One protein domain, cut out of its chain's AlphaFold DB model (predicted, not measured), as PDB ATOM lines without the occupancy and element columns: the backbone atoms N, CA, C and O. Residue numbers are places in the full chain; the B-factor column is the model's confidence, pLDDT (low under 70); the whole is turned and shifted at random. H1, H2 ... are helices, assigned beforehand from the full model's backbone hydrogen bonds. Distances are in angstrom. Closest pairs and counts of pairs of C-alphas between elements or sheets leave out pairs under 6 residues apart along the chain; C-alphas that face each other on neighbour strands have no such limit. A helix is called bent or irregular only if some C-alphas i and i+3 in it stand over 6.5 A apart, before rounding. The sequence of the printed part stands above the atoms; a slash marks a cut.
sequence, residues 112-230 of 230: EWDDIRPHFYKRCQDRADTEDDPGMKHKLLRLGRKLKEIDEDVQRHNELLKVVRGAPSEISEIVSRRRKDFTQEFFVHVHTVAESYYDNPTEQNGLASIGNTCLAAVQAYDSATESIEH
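Overview. This is residues 112 to 230 of the 230 residues of an uncharacterized protein of Prunus yedoensis var. nudiflora (UniProt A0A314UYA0). One long helix, H2, makes the long axis of a flat, loose model: H1 folds back along its first part as a helical hairpin, and a cluster of H3, H4 and H5 sits at its other end. There H4 and H5 form a second helical hairpin that runs crosswise to H2, H3 folds back from the end of H2 and packs on H5 with the C-alphas of Ser 172 and Ala 217 closest at 5.3 A, and the last residues, 223 to 230, stick out. The printed part has 119 residues with five named helices, H1 to H5 in order along the chain, and no named strand; its class is all helix. It is loose, with a radius of gyration of the C-alphas of 19.3 A, and spans 60 by 43 by 18 A.

Arrangement. The hub is H2, residues 134 to 166, which touches three other helices. With residues 136 to 144 alone it touches residues 121 to 129 of H1, residues 112 to 129; the closest C-alphas are those of Ala 128 and Lys 137, 4.7 A apart. These two form a hairpin, at a shallow tilt of 19 degrees, opposite ways. H2 also forms a hairpin with H3, residues 168 to 181, at a steep tilt of 35.4 degrees, only just beyond shallow; the closest C-alphas are those of Val 164 and Ile 171, 6.1 A apart. H4, residues 184 to 196, touches H2 about perpendicular, at 82 degrees, with the C-alphas of His 157 and Phe 186 closest at 5.7 A. H4 forms a hairpin with H5, residues 201 to 228, at a shallow tilt of 14 degrees, opposite ways; the C-alphas of Ala 194 and Gln 204 are closest at 4.6 A. H3 touches H5 at a steep tilt of 59 degrees, the same way, with the C-alphas of Ser 172 and Ala 217 closest at 5.3 A. H1 is apart from H3, H4 and H5. In H2, H4 and H5 every O i to N i+4 pair is within hydrogen-bond range, against 12 of 14 in H1 and 6 of 10 in H3.

Along the chain. H2 is 47.8 A long, from C-alpha 134 at (247.675, 266.617, 310.204) to C-alpha 166 at (282.582, 270.839, 277.770). H5 is 40.7 A long and ends at C-alpha 228, (279.204, 241.149, 271.150). H1, 26.2 A long, has a kink of 28 degrees near residue 119 and is irregular, with C-alphas 115 and 118 7.0 A apart. H3, 16.5 A long, is irregular, with C-alphas 177 and 180 8.7 A apart. H4 is 18.6 A long.

Size, cuts and confidence. The two C-alphas farthest apart are those of Asp 132 and His 230, at 62.5 A. The printed part has no cut, and the four links between the helices are tight. The mean pLDDT of the printed part is 92.8; residues 229 to 230 are under 70.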
ATOM      1  N   GLU A 112     268.520 281.955 289.455       78.69
ATOM      2  CA  GLU A 112     267.477 282.278 290.422       78.69
ATOM      3  C   GLU A 112     266.911 281.034 291.143       78.69
ATOM      4  O   GLU A 112     266.610 281.122 292.331       78.69
ATOM      5  N   TRP A 113     266.822 279.854 290.513       84.75
ATOM      6  CA  TRP A 113     266.420 278.635 291.227       84.75
ATOM      7  C   TRP A 113     267.473 278.210 292.245       84.75
ATOM      8  O   TRP A 113     267.103 277.871 293.364       84.75
ATOM      9  N   ASP A 114     268.763 278.269 291.906       84.69
ATOM     10  CA  ASP A 114     269.832 277.939 292.859       84.69
ATOM     11  C   ASP A 114     269.786 278.837 294.110       84.69
ATOM     12  O   ASP A 114     270.004 278.344 295.222       84.69
ATOM     13  N   ASP A 115     269.408 280.109 293.941       88.25
ATOM     14  CA  ASP A 115     269.201 281.067 295.032       88.25
ATOM     15  C   ASP A 115     267.906 280.782 295.825       88.25
ATOM     16  O   ASP A 115     267.883 280.858 297.056       88.25
ATOM     17  N   ILE A 116     266.809 280.411 295.153       88.62
ATOM     18  CA  ILE A 116     265.497 280.151 295.780       88.62
ATOM     19  C   ILE A 116     265.449 278.793 296.494       88.62
ATOM     20  O   ILE A 116     264.820 278.666 297.554       88.62
ATOM     21  N   ARG A 117     266.095 277.771 295.927       89.25
ATOM     22  CA  ARG A 117     266.041 276.361 296.339       89.25
ATOM     23  C   ARG A 117     266.177 276.153 297.855       89.25
ATOM     24  O   ARG A 117     265.281 275.532 298.439       89.25
ATOM     25  N   PRO A 118     267.222 276.657 298.547       88.38
ATOM     26  CA  PRO A 118     267.371 276.430 299.987       88.38
ATOM     27  C   PRO A 118     266.227 277.046 300.805       88.38
ATOM     28  O   PRO A 118     265.769 276.459 301.791       88.38
ATOM     29  N   HIS A 119     265.723 278.208 300.387       91.50
ATOM     30  CA  HIS A 119     264.644 278.911 301.076       91.50
ATOM     31  C   HIS A 119     263.287 278.247 300.860       91.50
ATOM     32  O   HIS A 119     262.475 278.198 301.789       91.50
ATOM     33  N   PHE A 120     263.048 277.694 299.669       89.88
ATOM     34  CA  PHE A 120     261.815 276.983 299.354       89.88
ATOM     35  C   PHE A 120     261.597 275.794 300.296       89.88
ATOM     36  O   PHE A 120     260.554 275.698 300.948       89.88
ATOM     37  N   TYR A 121     262.595 274.914 300.424       90.50
ATOM     38  CA  TYR A 121     262.463 273.721 301.264       90.50
ATOM     39  C   TYR A 121     262.328 274.067 302.742       90.50
ATOM     40  O   TYR A 121     261.498 273.471 303.432       90.50
ATOM     41  N   LYS A 122     263.078 275.071 303.210       92.06
ATOM     42  CA  LYS A 122     262.941 275.583 304.574       92.06
ATOM     43  C   LYS A 122     261.517 276.081 304.836       92.06
ATOM     44  O   LYS A 122     260.900 275.673 305.808       92.06
ATOM     45  N   ARG A 123     260.942 276.864 303.918       91.56
ATOM     46  CA  ARG A 123     259.567 277.366 304.045       91.56
ATOM     47  C   ARG A 123     258.520 276.249 304.048       91.56
ATOM     48  O   ARG A 123     257.536 276.346 304.778       91.56
ATOM     49  N   CYS A 124     258.703 275.203 303.238       90.19
ATOM     50  CA  CYS A 124     257.829 274.028 303.270       90.19
ATOM     51  C   CYS A 124     257.873 273.316 304.626       90.19
ATOM     52  O   CYS A 124     256.826 272.876 305.099       90.19
ATOM     53  N   GLN A 125     259.059 273.215 305.228       92.50
ATOM     54  CA  GLN A 125     259.258 272.604 306.538       92.50
ATOM     55  C   GLN A 125     258.640 273.462 307.649       92.50
ATOM     56  O   GLN A 125     257.756 272.980 308.349       92.50
ATOM     57  N   ASP A 126     259.004 274.745 307.719       95.06
ATOM     58  CA  ASP A 126     258.505 275.684 308.730       95.06
ATOM     59  C   ASP A 126     256.967 275.717 308.738       95.06
ATOM     60  O   ASP A 126     256.335 275.604 309.786       95.06
ATOM     61  N   ARG A 127     256.343 275.780 307.552       93.50
ATOM     62  CA  ARG A 127     254.879 275.784 307.431       93.50
ATOM     63  C   ARG A 127     254.243 274.464 307.859       93.50
ATOM     64  O   ARG A 127     253.153 274.481 308.411       93.50
ATOM     65  N   ALA A 128     254.889 273.333 307.585       93.81
ATOM     66  CA  ALA A 128     254.402 272.029 308.027       93.81
ATOM     67  C   ALA A 128     254.537 271.841 309.548       93.81
ATOM     68  O   ALA A 128     253.770 271.083 310.140       93.81
ATOM     69  N   ASP A 129     255.501 272.508 310.180       94.75
ATOM     70  CA  ASP A 129     255.715 272.443 311.625       94.75
ATOM     71  C   ASP A 129     254.735 273.325 312.404       94.75
ATOM     72  O   ASP A 129     254.333 272.939 313.499       94.75
ATOM     73  N   THR A 130     254.289 274.441 311.820       95.88
ATOM     74  CA  THR A 130     253.255 275.324 312.394       95.88
ATOM     75  C   THR A 130     251.817 274.910 312.070       95.88
ATOM     76  O   THR A 130     250.886 275.560 312.528       95.88
ATOM     77  N   GLU A 131     251.623 273.911 311.208       95.94
ATOM     78  CA  GLU A 131     250.295 273.482 310.767       95.94
ATOM     79  C   GLU A 131     249.670 272.504 311.768       95.94
ATOM     80  O   GLU A 131     250.248 271.450 312.060       95.94
ATOM     81  N   ASP A 132     248.467 272.838 312.235       94.69
ATOM     82  CA  ASP A 132     247.712 272.027 313.191       94.69
ATOM     83  C   ASP A 132     246.978 270.871 312.501       94.69
ATOM     84  O   ASP A 132     246.864 269.788 313.078       94.69
ATOM     85  N   ASP A 133     246.499 271.069 311.261       96.12
ATOM     86  CA  ASP A 133     245.841 270.005 310.497       96.12
ATOM     87  C   ASP A 133     246.859 268.932 310.065       96.12
ATOM     88  O   ASP A 133     247.705 269.180 309.188       96.12
ATOM     89  N   PRO A 134     246.756 267.688 310.576       94.38
ATOM     90  CA  PRO A 134     247.675 266.617 310.204       94.38
ATOM     91  C   PRO A 134     247.618 266.289 308.704       94.38
ATOM     92  O   PRO A 134     248.623 265.868 308.117       94.38
ATOM     93  N   GLY A 135     246.457 266.489 308.068       95.69
ATOM     94  CA  GLY A 135     246.269 266.257 306.638       95.69
ATOM     95  C   GLY A 135     247.075 267.238 305.788       95.69
ATOM     96  O   GLY A 135     247.812 266.829 304.881       95.69
ATOM     97  N   MET A 136     246.964 268.527 306.088       93.19
ATOM     98  CA  MET A 136     247.691 269.597 305.412       93.19
ATOM     99  C   MET A 136     249.195 269.515 305.676       93.19
ATOM    100  O   MET A 136     249.982 269.577 304.724       93.19
ATOM    101  N   LYS A 137     249.606 269.226 306.918       95.31
ATOM    102  CA  LYS A 137     251.006 268.939 307.266       95.31
ATOM    103  C   LYS A 137     251.593 267.830 306.395       95.31
ATOM    104  O   LYS A 137     252.648 267.998 305.777       95.31
ATOM    105  N   HIS A 138     250.892 266.701 306.280       95.88
ATOM    106  CA  HIS A 138     251.348 265.593 305.441       95.88
ATOM    107  C   HIS A 138     251.478 265.999 303.963       95.88
ATOM    108  O   HIS A 138     252.454 265.619 303.307       95.88
ATOM    109  N   LYS A 139     250.524 266.779 303.430       94.00
ATOM    110  CA  LYS A 139     250.558 267.276 302.042       94.00
ATOM    111  C   LYS A 139     251.768 268.180 301.788       94.00
ATOM    112  O   LYS A 139     252.450 267.971 300.785       94.00
ATOM    113  N   LEU A 140     252.064 269.116 302.690       91.56
ATOM    114  CA  LEU A 140     253.219 270.018 302.588       91.56
ATOM    115  C   LEU A 140     254.542 269.245 302.580       91.56
ATOM    116  O   LEU A 140     255.362 269.421 301.678       91.56
ATOM    117  N   LEU A 141     254.713 268.307 303.514       93.06
ATOM    118  CA  LEU A 141     255.916 267.473 303.570       93.06
ATOM    119  C   LEU A 141     256.046 266.567 302.338       93.06
ATOM    120  O   LEU A 141     257.147 266.323 301.842       93.06
ATOM    121  N   ARG A 142     254.924 266.053 301.817       94.25
ATOM    122  CA  ARG A 142     254.917 265.248 300.590       94.25
ATOM    123  C   ARG A 142     255.300 266.078 299.367       94.25
ATOM    124  O   ARG A 142     256.030 265.561 298.525       94.25
ATOM    125  N   LEU A 143     254.833 267.321 299.270       92.12
ATOM    126  CA  LEU A 143     255.219 268.246 298.204       92.12
ATOM    127  C   LEU A 143     256.724 268.521 298.241       92.12
ATOM    128  O   LEU A 143     257.387 268.333 297.226       92.12
ATOM    129  N   GLY A 144     257.262 268.869 299.415       91.88
ATOM    130  CA  GLY A 144     258.694 269.119 299.591       91.88
ATOM    131  C   GLY A 144     259.554 267.929 299.156       91.88
ATOM    132  O   GLY A 144     260.476 268.098 298.365       91.88
ATOM    133  N   ARG A 145     259.199 266.706 299.582       94.19
ATOM    134  CA  ARG A 145     259.908 265.482 299.158       94.19
ATOM    135  C   ARG A 145     259.844 265.242 297.650       94.19
ATOM    136  O   ARG A 145     260.857 264.898 297.060       94.19
ATOM    137  N   LYS A 146     258.669 265.411 297.031       93.81
ATOM    138  CA  LYS A 146     258.502 265.205 295.582       93.81
ATOM    139  C   LYS A 146     259.309 266.206 294.765       93.81
ATOM    140  O   LYS A 146     259.946 265.811 293.800       93.81
ATOM    141  N   LEU A 147     259.271 267.483 295.144       92.88
ATOM    142  CA  LEU A 147     260.033 268.498 294.426       92.88
ATOM    143  C   LEU A 147     261.533 268.291 294.610       92.88
ATOM    144  O   LEU A 147     262.279 268.513 293.673       92.88
ATOM    145  N   LYS A 148     261.971 267.847 295.792       92.81
ATOM    146  CA  LYS A 148     263.377 267.518 296.038       92.81
ATOM    147  C   LYS A 148     263.879 266.395 295.130       92.81
ATOM    148  O   LYS A 148     264.954 266.518 294.572       92.81
ATOM    149  N   GLU A 149     263.081 265.350 294.933       93.19
ATOM    150  CA  GLU A 149     263.424 264.263 294.006       93.19
ATOM    151  C   GLU A 149     263.584 264.768 292.561       93.19
ATOM    152  O   GLU A 149     264.562 264.442 291.900       93.19
ATOM    153  N   ILE A 150     262.665 265.622 292.097       91.50
ATOM    154  CA  ILE A 150     262.740 266.228 290.757       91.50
ATOM    155  C   ILE A 150     263.953 267.158 290.634       91.50
ATOM    156  O   ILE A 150     264.643 267.144 289.625       91.50
ATOM    157  N   ASP A 151     264.213 267.974 291.652       90.88
ATOM    158  CA  ASP A 151     265.344 268.904 291.684       90.88
ATOM    159  C   ASP A 151     266.692 268.167 291.635       90.88
ATOM    160  O   ASP A 151     267.575 268.547 290.867       90.88
ATOM    161  N   GLU A 152     266.831 267.070 292.382       92.81
ATOM    162  CA  GLU A 152     268.002 266.187 292.319       92.81
ATOM    163  C   GLU A 152     268.163 265.546 290.926       92.81
ATOM    164  O   GLU A 152     269.283 265.442 290.420       92.81
ATOM    165  N   ASP A 153     267.061 265.149 290.278       92.69
ATOM    166  CA  ASP A 153     267.081 264.623 288.908       92.69
ATOM    167  C   ASP A 153     267.526 265.680 287.886       92.69
ATOM    168  O   ASP A 153     268.426 265.423 287.080       92.69
ATOM    169  N   VAL A 154     266.963 266.888 287.958       92.06
ATOM    170  CA  VAL A 154     267.324 268.015 287.084       92.06
ATOM    171  C   VAL A 154     268.791 268.407 287.265       92.06
ATOM    172  O   VAL A 154     269.492 268.630 286.278       92.06
ATOM    173  N   GLN A 155     269.296 268.443 288.503       92.81
ATOM    174  CA  GLN A 155     270.711 268.724 288.776       92.81
ATOM    175  C   GLN A 155     271.629 267.688 288.135       92.81
ATOM    176  O   GLN A 155     272.587 268.056 287.458       92.81
ATOM    177  N   ARG A 156     271.299 266.400 288.263       94.81
ATOM    178  CA  ARG A 156     272.074 265.318 287.646       94.81
ATOM    179  C   ARG A 156     272.122 265.450 286.123       94.81
ATOM    180  O   ARG A 156     273.172 265.248 285.515       94.81
ATOM    181  N   HIS A 157     271.000 265.806 285.502       95.12
ATOM    182  CA  HIS A 157     270.942 266.035 284.060       95.12
ATOM    183  C   HIS A 157     271.722 267.285 283.635       95.12
ATOM    184  O   HIS A 157     272.425 267.236 282.628       95.12
ATOM    185  N   ASN A 158     271.681 268.364 284.421       93.25
ATOM    186  CA  ASN A 158     272.498 269.558 284.190       93.25
ATOM    187  C   ASN A 158     273.999 269.262 284.295       93.25
ATOM    188  O   ASN A 158     274.774 269.718 283.458       93.25
ATOM    189  N   GLU A 159     274.428 268.479 285.285       94.25
ATOM    190  CA  GLU A 159     275.827 268.059 285.418       94.25
ATOM    191  C   GLU A 159     276.292 267.240 284.210       94.25
ATOM    192  O   GLU A 159     277.361 267.509 283.657       94.25
ATOM    193  N   LEU A 160     275.482 266.277 283.756       95.69
ATOM    194  CA  LEU A 160     275.797 265.497 282.560       95.69
ATOM    195  C   LEU A 160     275.864 266.387 281.312       95.69
ATOM    196  O   LEU A 160     276.803 266.269 280.523       95.69
ATOM    197  N   LEU A 161     274.913 267.309 281.156       95.06
ATOM    198  CA  LEU A 161     274.883 268.243 280.033       95.06
ATOM    199  C   LEU A 161     276.124 269.144 280.009       95.06
ATOM    200  O   LEU A 161     276.703 269.340 278.942       95.06
ATOM    201  N   LYS A 162     276.582 269.625 281.172       94.62
ATOM    202  CA  LYS A 162     277.824 270.402 281.301       94.62
ATOM    203  C   LYS A 162     279.049 269.613 280.850       94.62
ATOM    204  O   LYS A 162     279.884 270.150 280.127       94.62
ATOM    205  N   VAL A 163     279.150 268.338 281.235       95.81
ATOM    206  CA  VAL A 163     280.259 267.459 280.816       95.81
ATOM    207  C   VAL A 163     280.273 267.291 279.296       95.81
ATOM    208  O   VAL A 163     281.311 267.465 278.664       95.81
ATOM    209  N   VAL A 164     279.113 267.013 278.701       95.25
ATOM    210  CA  VAL A 164     278.968 266.815 277.252       95.25
ATOM    211  C   VAL A 164     279.234 268.112 276.474       95.25
ATOM    212  O   VAL A 164     279.936 268.085 275.466       95.25
ATOM    213  N   ARG A 165     278.725 269.259 276.949       93.38
ATOM    214  CA  ARG A 165     279.011 270.585 276.367       93.38
ATOM    215  C   ARG A 165     280.493 270.951 276.462       93.38
ATOM    216  O   ARG A 165     281.008 271.609 275.564       93.38
ATOM    217  N   GLY A 166     281.166 270.551 277.542       93.75
ATOM    218  CA  GLY A 166     282.582 270.839 277.770       93.75
ATOM    219  C   GLY A 166     283.533 270.060 276.857       93.75
ATOM    220  O   GLY A 166     284.618 270.556 276.564       93.75
ATOM    221  N   ALA A 167     283.126 268.877 276.388       93.81
ATOM    222  CA  ALA A 167     283.944 268.006 275.543       93.81
ATOM    223  C   ALA A 167     283.116 267.365 274.406       93.81
ATOM    224  O   ALA A 167     282.914 266.147 274.381       93.81
ATOM    225  N   PRO A 168     282.640 268.157 273.426       92.44
ATOM    226  CA  PRO A 168     281.767 267.659 272.361       92.44
ATOM    227  C   PRO A 168     282.451 266.639 271.432       92.44
ATOM    228  O   PRO A 168     281.777 265.823 270.808       92.44
ATOM    229  N   SER A 169     283.785 266.643 271.350       93.81
ATOM    230  CA  SER A 169     284.570 265.646 270.605       93.81
ATOM    231  C   SER A 169     284.671 264.289 271.307       93.81
ATOM    232  O   SER A 169     284.979 263.294 270.658       93.81
ATOM    233  N   GLU A 170     284.407 264.232 272.614       96.25
ATOM    234  CA  GLU A 170     284.565 263.035 273.455       96.25
ATOM    235  C   GLU A 170     283.213 262.409 273.831       96.25
ATOM    236  O   GLU A 170     283.142 261.527 274.685       96.25
ATOM    237  N   ILE A 171     282.113 262.835 273.196       96.56
ATOM    238  CA  ILE A 171     280.754 262.374 273.525       96.56
ATOM    239  C   ILE A 171     280.639 260.849 273.458       96.56
ATOM    240  O   ILE A 171     280.028 260.250 274.339       96.56
ATOM    241  N   SER A 172     281.248 260.204 272.461       96.00
ATOM    242  CA  SER A 172     281.249 258.740 272.345       96.00
ATOM    243  C   SER A 172     281.921 258.062 273.542       96.00
ATOM    244  O   SER A 172     281.397 257.085 274.083       96.00
ATOM    245  N   GLU A 173     283.043 258.608 274.010       96.88
ATOM    246  CA  GLU A 173     283.742 258.120 275.194       96.88
ATOM    247  C   GLU A 173     282.916 258.356 276.466       96.88
ATOM    248  O   GLU A 173     282.736 257.430 277.263       96.88
ATOM    249  N   ILE A 174     282.348 259.554 276.637       97.00
ATOM    250  CA  ILE A 174     281.477 259.890 277.773       97.00
ATOM    251  C   ILE A 174     280.284 258.928 277.829       97.00
ATOM    252  O   ILE A 174     279.990 258.386 278.897       97.00
ATOM    253  N   VAL A 175     279.635 258.672 276.689       97.31
ATOM    254  CA  VAL A 175     278.518 257.725 276.574       97.31
ATOM    255  C   VAL A 175     278.955 256.320 276.958       97.31
ATOM    256  O   VAL A 175     278.308 255.710 277.805       97.31
ATOM    257  N   SER A 176     280.076 255.820 276.430       95.75
ATOM    258  CA  SER A 176     280.550 254.469 276.767       95.75
ATOM    259  C   SER A 176     280.837 254.279 278.262       95.75
ATOM    260  O   SER A 176     280.556 253.220 278.822       95.75
ATOM    261  N   ARG A 177     281.344 255.318 278.942       95.69
ATOM    262  CA  ARG A 177     281.658 255.288 280.381       95.69
ATOM    263  C   ARG A 177     280.426 255.496 281.265       95.69
ATOM    264  O   ARG A 177     280.387 254.994 282.388       95.69
ATOM    265  N   ARG A 178     279.447 256.275 280.795       95.50
ATOM    266  CA  ARG A 178     278.288 256.741 281.578       95.50
ATOM    267  C   ARG A 178     276.948 256.352 280.963       95.50
ATOM    268  O   ARG A 178     275.951 257.022 281.207       95.50
ATOM    269  N   ARG A 179     276.884 255.260 280.195       95.19
ATOM    270  CA  ARG A 179     275.697 254.870 279.412       95.19
ATOM    271  C   ARG A 179     274.388 254.911 280.207       95.19
ATOM    272  O   ARG A 179     273.379 255.380 279.692       95.19
ATOM    273  N   LYS A 180     274.419 254.472 281.468       95.00
ATOM    274  CA  LYS A 180     273.275 254.469 282.398       95.00
ATOM    275  C   LYS A 180     272.682 255.856 282.696       95.00
ATOM    276  O   LYS A 180     271.514 255.934 283.058       95.00
ATOM    277  N   ASP A 181     273.471 256.921 282.563       95.25
ATOM    278  CA  ASP A 181     273.051 258.296 282.860       95.25
ATOM    279  C   ASP A 181     272.355 258.948 281.646       95.25
ATOM    280  O   ASP A 181     271.596 259.904 281.802       95.25
ATOM    281  N   PHE A 182     272.544 258.390 280.442       96.06
ATOM    282  CA  PHE A 182     271.839 258.779 279.215       96.06
ATOM    283  C   PHE A 182     270.472 258.088 279.136       96.06
ATOM    284  O   PHE A 182     270.260 257.126 278.389       96.06
ATOM    285  N   THR A 183     269.544 258.561 279.960       96.06
ATOM    286  CA  THR A 183     268.162 258.073 280.021       96.06
ATOM    287  C   THR A 183     267.242 258.867 279.097       96.06
ATOM    288  O   THR A 183     267.588 259.947 278.625       96.06
ATOM    289  N   GLN A 184     266.027 258.364 278.870       95.62
ATOM    290  CA  GLN A 184     264.989 259.129 278.175       95.62
ATOM    291  C   GLN A 184     264.733 260.488 278.850       95.62
ATOM    292  O   GLN A 184     264.633 261.498 278.159       95.62
ATOM    293  N   GLU A 185     264.700 260.523 280.185       95.00
ATOM    294  CA  GLU A 185     264.501 261.752 280.967       95.00
ATOM    295  C   GLU A 185     265.612 262.781 280.726       95.00
ATOM    296  O   GLU A 185     265.333 263.972 280.597       95.00
ATOM    297  N   PHE A 186     266.861 262.328 280.557       96.38
ATOM    298  CA  PHE A 186     267.956 263.218 280.175       96.38
ATOM    299  C   PHE A 186     267.695 263.881 278.817       96.38
ATOM    300  O   PHE A 186     267.851 265.092 278.689       96.38
ATOM    301  N   PHE A 187     267.262 263.124 277.807       96.56
ATOM    302  CA  PHE A 187     266.988 263.689 276.481       96.56
ATOM    303  C   PHE A 187     265.778 264.629 276.477       96.56
ATOM    304  O   PHE A 187     265.811 265.653 275.793       96.56
ATOM    305  N   VAL A 188     264.746 264.332 277.275       95.56
ATOM    306  CA  VAL A 188     263.624 265.256 277.507       95.56
ATOM    307  C   VAL A 188     264.131 266.554 278.138       95.56
ATOM    308  O   VAL A 188     263.803 267.633 277.651       95.56
ATOM    309  N   HIS A 189     264.991 266.465 279.157       94.50
ATOM    310  CA  HIS A 189     265.601 267.637 279.790       94.50
ATOM    311  C   HIS A 189     266.411 268.478 278.796       94.50
ATOM    312  O   HIS A 189     266.222 269.690 278.725       94.50
ATOM    313  N   VAL A 190     267.260 267.849 277.976       95.19
ATOM    314  CA  VAL A 190     268.044 268.547 276.939       95.19
ATOM    315  C   VAL A 190     267.137 269.285 275.954       95.19
ATOM    316  O   VAL A 190     267.428 270.429 275.606       95.19
ATOM    317  N   HIS A 191     266.026 268.672 275.540       94.31
ATOM    318  CA  HIS A 191     265.040 269.316 274.673       94.31
ATOM    319  C   HIS A 191     264.400 270.534 275.343       94.31
ATOM    320  O   HIS A 191     264.406 271.620 274.770       94.31
ATOM    321  N   THR A 192     263.913 270.391 276.578       93.88
ATOM    322  CA  THR A 192     263.311 271.500 277.334       93.88
ATOM    323  C   THR A 192     264.297 272.653 277.540       93.88
ATOM    324  O   THR A 192     263.933 273.821 277.403       93.88
ATOM    325  N   VAL A 193     265.566 272.345 277.820       92.38
ATOM    326  CA  VAL A 193     266.639 273.343 277.925       92.38
ATOM    327  C   VAL A 193     266.869 274.037 276.579       92.38
ATOM    328  O   VAL A 193     266.980 275.261 276.547       92.38
ATOM    329  N   ALA A 194     266.876 273.309 275.460       92.94
ATOM    330  CA  ALA A 194     267.009 273.904 274.128       92.94
ATOM    331  C   ALA A 194     265.825 274.821 273.769       92.94
ATOM    332  O   ALA A 194     266.025 275.915 273.244       92.94
ATOM    333  N   GLU A 195     264.597 274.411 274.090       91.44
ATOM    334  CA  GLU A 195     263.385 275.217 273.883       91.44
ATOM    335  C   GLU A 195     263.370 276.494 274.729       91.44
ATOM    336  O   GLU A 195     262.807 277.501 274.305       91.44
ATOM    337  N   SER A 196     264.016 276.478 275.901       90.44
ATOM    338  CA  SER A 196     264.087 277.658 276.772       90.44
ATOM    339  C   SER A 196     264.877 278.824 276.163       90.44
ATOM    340  O   SER A 196     264.597 279.971 276.498       90.44
ATOM    341  N   TYR A 197     265.786 278.557 275.219       89.88
ATOM    342  CA  TYR A 197     266.508 279.575 274.445       89.88
ATOM    343  C   TYR A 197     265.686 280.076 273.246       89.88
ATOM    344  O   TYR A 197     266.158 280.101 272.109       89.88
ATOM    345  N   TYR A 198     264.431 280.461 273.479       86.56
ATOM    346  CA  TYR A 198     263.518 280.900 272.416       86.56
ATOM    347  C   TYR A 198     263.971 282.193 271.715       86.56
ATOM    348  O   TYR A 198     263.582 282.453 270.578       86.56
ATOM    349  N   ASP A 199     264.778 283.010 272.390       92.50
ATOM    350  CA  ASP A 199     265.344 284.266 271.899       92.50
ATOM    351  C   ASP A 199     266.746 284.099 271.285       92.50
ATOM    352  O   ASP A 199     267.232 285.004 270.603       92.50
ATOM    353  N   ASN A 200     267.383 282.940 271.475       93.31
ATOM    354  CA  ASN A 200     268.728 282.652 270.992       93.31
ATOM    355  C   ASN A 200     268.761 281.358 270.156       93.31
ATOM    356  O   ASN A 200     269.094 280.281 270.667       93.31
ATOM    357  N   PRO A 201     268.482 281.449 268.839       93.25
ATOM    358  CA  PRO A 201     268.461 280.281 267.960       93.25
ATOM    359  C   PRO A 201     269.829 279.598 267.841       93.25
ATOM    360  O   PRO A 201     269.897 278.407 267.546       93.25
ATOM    361  N   THR A 202     270.932 280.315 268.074       94.44
ATOM    362  CA  THR A 202     272.284 279.742 268.027       94.44
ATOM    363  C   THR A 202     272.506 278.767 269.182       94.44
ATOM    364  O   THR A 202     272.912 277.629 268.945       94.44
ATOM    365  N   GLU A 203     272.188 279.171 270.415       91.56
ATOM    366  CA  GLU A 203     272.277 278.292 271.593       91.56
ATOM    367  C   GLU A 203     271.279 277.134 271.516       91.56
ATOM    368  O   GLU A 203     271.631 275.989 271.813       91.56
ATOM    369  N   GLN A 204     270.056 277.404 271.048       93.56
ATOM    370  CA  GLN A 204     269.043 276.376 270.822       93.56
ATOM    371  C   GLN A 204     269.536 275.302 269.839       93.56
ATOM    372  O   GLN A 204     269.489 274.109 270.148       93.56
ATOM    373  N   ASN A 205     270.053 275.712 268.676       94.25
ATOM    374  CA  ASN A 205     270.576 274.785 267.670       94.25
ATOM    375  C   ASN A 205     271.827 274.048 268.161       94.25
ATOM    376  O   ASN A 205     271.984 272.858 267.882       94.25
ATOM    377  N   GLY A 206     272.697 274.723 268.918       94.06
ATOM    378  CA  GLY A 206     273.863 274.105 269.549       94.06
ATOM    379  C   GLY A 206     273.466 272.970 270.494       94.06
ATOM    380  O   GLY A 206     273.997 271.862 270.392       94.06
ATOM    381  N   LEU A 207     272.472 273.198 271.356       93.75
ATOM    382  CA  LEU A 207     271.933 272.162 272.242       93.75
ATOM    383  C   LEU A 207     271.268 271.020 271.497       93.75
ATOM    384  O   LEU A 207     271.520 269.861 271.823       93.75
ATOM    385  N   ALA A 208     270.434 271.338 270.510       94.38
ATOM    386  CA  ALA A 208     269.773 270.326 269.700       94.38
ATOM    387  C   ALA A 208     270.806 269.437 268.990       94.38
ATOM    388  O   ALA A 208     270.681 268.213 268.994       94.38
ATOM    389  N   SER A 209     271.874 270.038 268.450       95.56
ATOM    390  CA  SER A 209     272.987 269.304 267.844       95.56
ATOM    391  C   SER A 209     273.667 268.380 268.852       95.56
ATOM    392  O   SER A 209     273.843 267.200 268.562       95.56
ATOM    393  N   ILE A 210     274.007 268.879 270.043       95.81
ATOM    394  CA  ILE A 210     274.638 268.074 271.100       95.81
ATOM    395  C   ILE A 210     273.738 266.905 271.521       95.81
ATOM    396  O   ILE A 210     274.216 265.776 271.647       95.81
ATOM    397  N   GLY A 211     272.439 267.155 271.705       95.88
ATOM    398  CA  GLY A 211     271.456 266.125 272.039       95.88
ATOM    399  C   GLY A 211     271.388 265.026 270.977       95.88
ATOM    400  O   GLY A 211     271.447 263.842 271.312       95.88
ATOM    401  N   ASN A 212     271.362 265.405 269.697       96.56
ATOM    402  CA  ASN A 212     271.374 264.462 268.577       96.56
ATOM    403  C   ASN A 212     272.672 263.645 268.523       96.56
ATOM    404  O   ASN A 212     272.622 262.432 268.320       96.56
ATOM    405  N   THR A 213     273.829 264.274 268.750       97.50
ATOM    406  CA  THR A 213     275.118 263.569 268.814       97.50
ATOM    407  C   THR A 213     275.154 262.571 269.971       97.50
ATOM    408  O   THR A 213     275.598 261.440 269.781       97.50
ATOM    409  N   CYS A 214     274.638 262.941 271.148       97.31
ATOM    410  CA  CYS A 214     274.518 262.024 272.286       97.31
ATOM    411  C   CYS A 214     273.628 260.826 271.956       97.31
ATOM    412  O   CYS A 214     273.989 259.694 272.266       97.31
ATOM    413  N   LEU A 215     272.487 261.062 271.306       97.19
ATOM    414  CA  LEU A 215     271.556 260.002 270.933       97.19
ATOM    415  C   LEU A 215     272.184 259.032 269.923       97.19
ATOM    416  O   LEU A 215     272.097 257.820 270.104       97.19
ATOM    417  N   ALA A 216     272.867 259.557 268.904       97.50
ATOM    418  CA  ALA A 216     273.582 258.745 267.923       97.50
ATOM    419  C   ALA A 216     274.704 257.917 268.574       97.50
ATOM    420  O   ALA A 216     274.855 256.734 268.276       97.50
ATOM    421  N   ALA A 217     275.459 258.512 269.503       97.44
ATOM    422  CA  ALA A 217     276.502 257.813 270.247       97.44
ATOM    423  C   ALA A 217     275.934 256.704 271.150       97.44
ATOM    424  O   ALA A 217     276.510 255.621 271.219       97.44
ATOM    425  N   VAL A 218     274.791 256.948 271.800       97.69
ATOM    426  CA  VAL A 218     274.069 255.941 272.593       97.69
ATOM    427  C   VAL A 218     273.624 254.774 271.718       97.69
ATOM    428  O   VAL A 218     273.911 253.631 272.053       97.69
ATOM    429  N   GLN A 219     273.002 255.053 270.570       96.25
ATOM    430  CA  GLN A 219     272.572 254.017 269.627       96.25
ATOM    431  C   GLN A 219     273.751 253.186 269.107       96.25
ATOM    432  O   GLN A 219     273.653 251.962 269.031       96.25
ATOM    433  N   ALA A 220     274.869 253.837 268.774       96.69
ATOM    434  CA  ALA A 220     276.076 253.158 268.319       96.69
ATOM    435  C   ALA A 220     276.679 252.261 269.412       96.69
ATOM    436  O   ALA A 220     277.083 251.137 269.120       96.69
ATOM    437  N   TYR A 221     276.710 252.737 270.661       96.12
ATOM    438  CA  TYR A 221     277.182 251.956 271.804       96.12
ATOM    439  C   TYR A 221     276.297 250.730 272.053       96.12
ATOM    440  O   TYR A 221     276.818 249.621 272.115       96.12
ATOM    441  N   ASP A 222     274.976 250.922 272.122       95.31
ATOM    442  CA  ASP A 222     274.020 249.841 272.387       95.31
ATOM    443  C   ASP A 222     274.088 248.762 271.299       95.31
ATOM    444  O   ASP A 222     274.233 247.578 271.603       95.31
ATOM    445  N   SER A 223     274.109 249.179 270.028       95.00
ATOM    446  CA  SER A 223     274.236 248.262 268.885       95.00
ATOM    447  C   SER A 223     275.543 247.462 268.934       95.00
ATOM    448  O   SER A 223     275.561 246.267 268.638       95.00
ATOM    449  N   ALA A 224     276.651 248.104 269.319       93.38
ATOM    450  CA  ALA A 224     277.940 247.436 269.451       93.38
ATOM    451  C   ALA A 224     277.941 246.425 270.608       93.38
ATOM    452  O   ALA A 224     278.472 245.326 270.449       93.38
ATOM    453  N   THR A 225     277.323 246.755 271.746       90.75
ATOM    454  CA  THR A 225     277.225 245.833 272.886       90.75
ATOM    455  C   THR A 225     276.328 244.633 272.595       90.75
ATOM    456  O   THR A 225     276.719 243.513 272.912       90.75
ATOM    457  N   GLU A 226     275.200 244.829 271.908       86.50
ATOM    458  CA  GLU A 226     274.318 243.731 271.485       86.50
ATOM    459  C   GLU A 226     275.018 242.791 270.489       86.50
ATOM    460  O   GLU A 226     274.841 241.577 270.544       86.50
ATOM    461  N   SER A 227     275.869 243.333 269.609       81.12
ATOM    462  CA  SER A 227     276.613 242.535 268.624       81.12
ATOM    463  C   SER A 227     277.716 241.646 269.218       81.12
ATOM    464  O   SER A 227     278.164 240.722 268.548       81.12
ATOM    465  N   ILE A 228     278.163 241.922 270.448       78.31
ATOM    466  CA  ILE A 228     279.204 241.149 271.150       78.31
ATOM    467  C   ILE A 228     278.605 239.966 271.927       78.31
ATOM    468  O   ILE A 228     279.312 239.004 272.226       78.31
ATOM    469  N   GLU A 229     277.315 240.023 272.262       66.12
ATOM    470  CA  GLU A 229     276.619 238.975 273.022       66.12
ATOM    471  C   GLU A 229     276.079 237.827 272.142       66.12
ATOM    472  O   GLU A 229     275.567 236.838 272.674       66.12
ATOM    473  N   HIS A 230     276.229 237.928 270.818       51.03
ATOM    474  CA  HIS A 230     275.819 236.932 269.821       51.03
ATOM    475  C   HIS A 230     277.009 236.205 269.184       51.03
ATOM    476  O   HIS A 230     276.863 234.981 268.948       51.03
TER     477      HIS A 230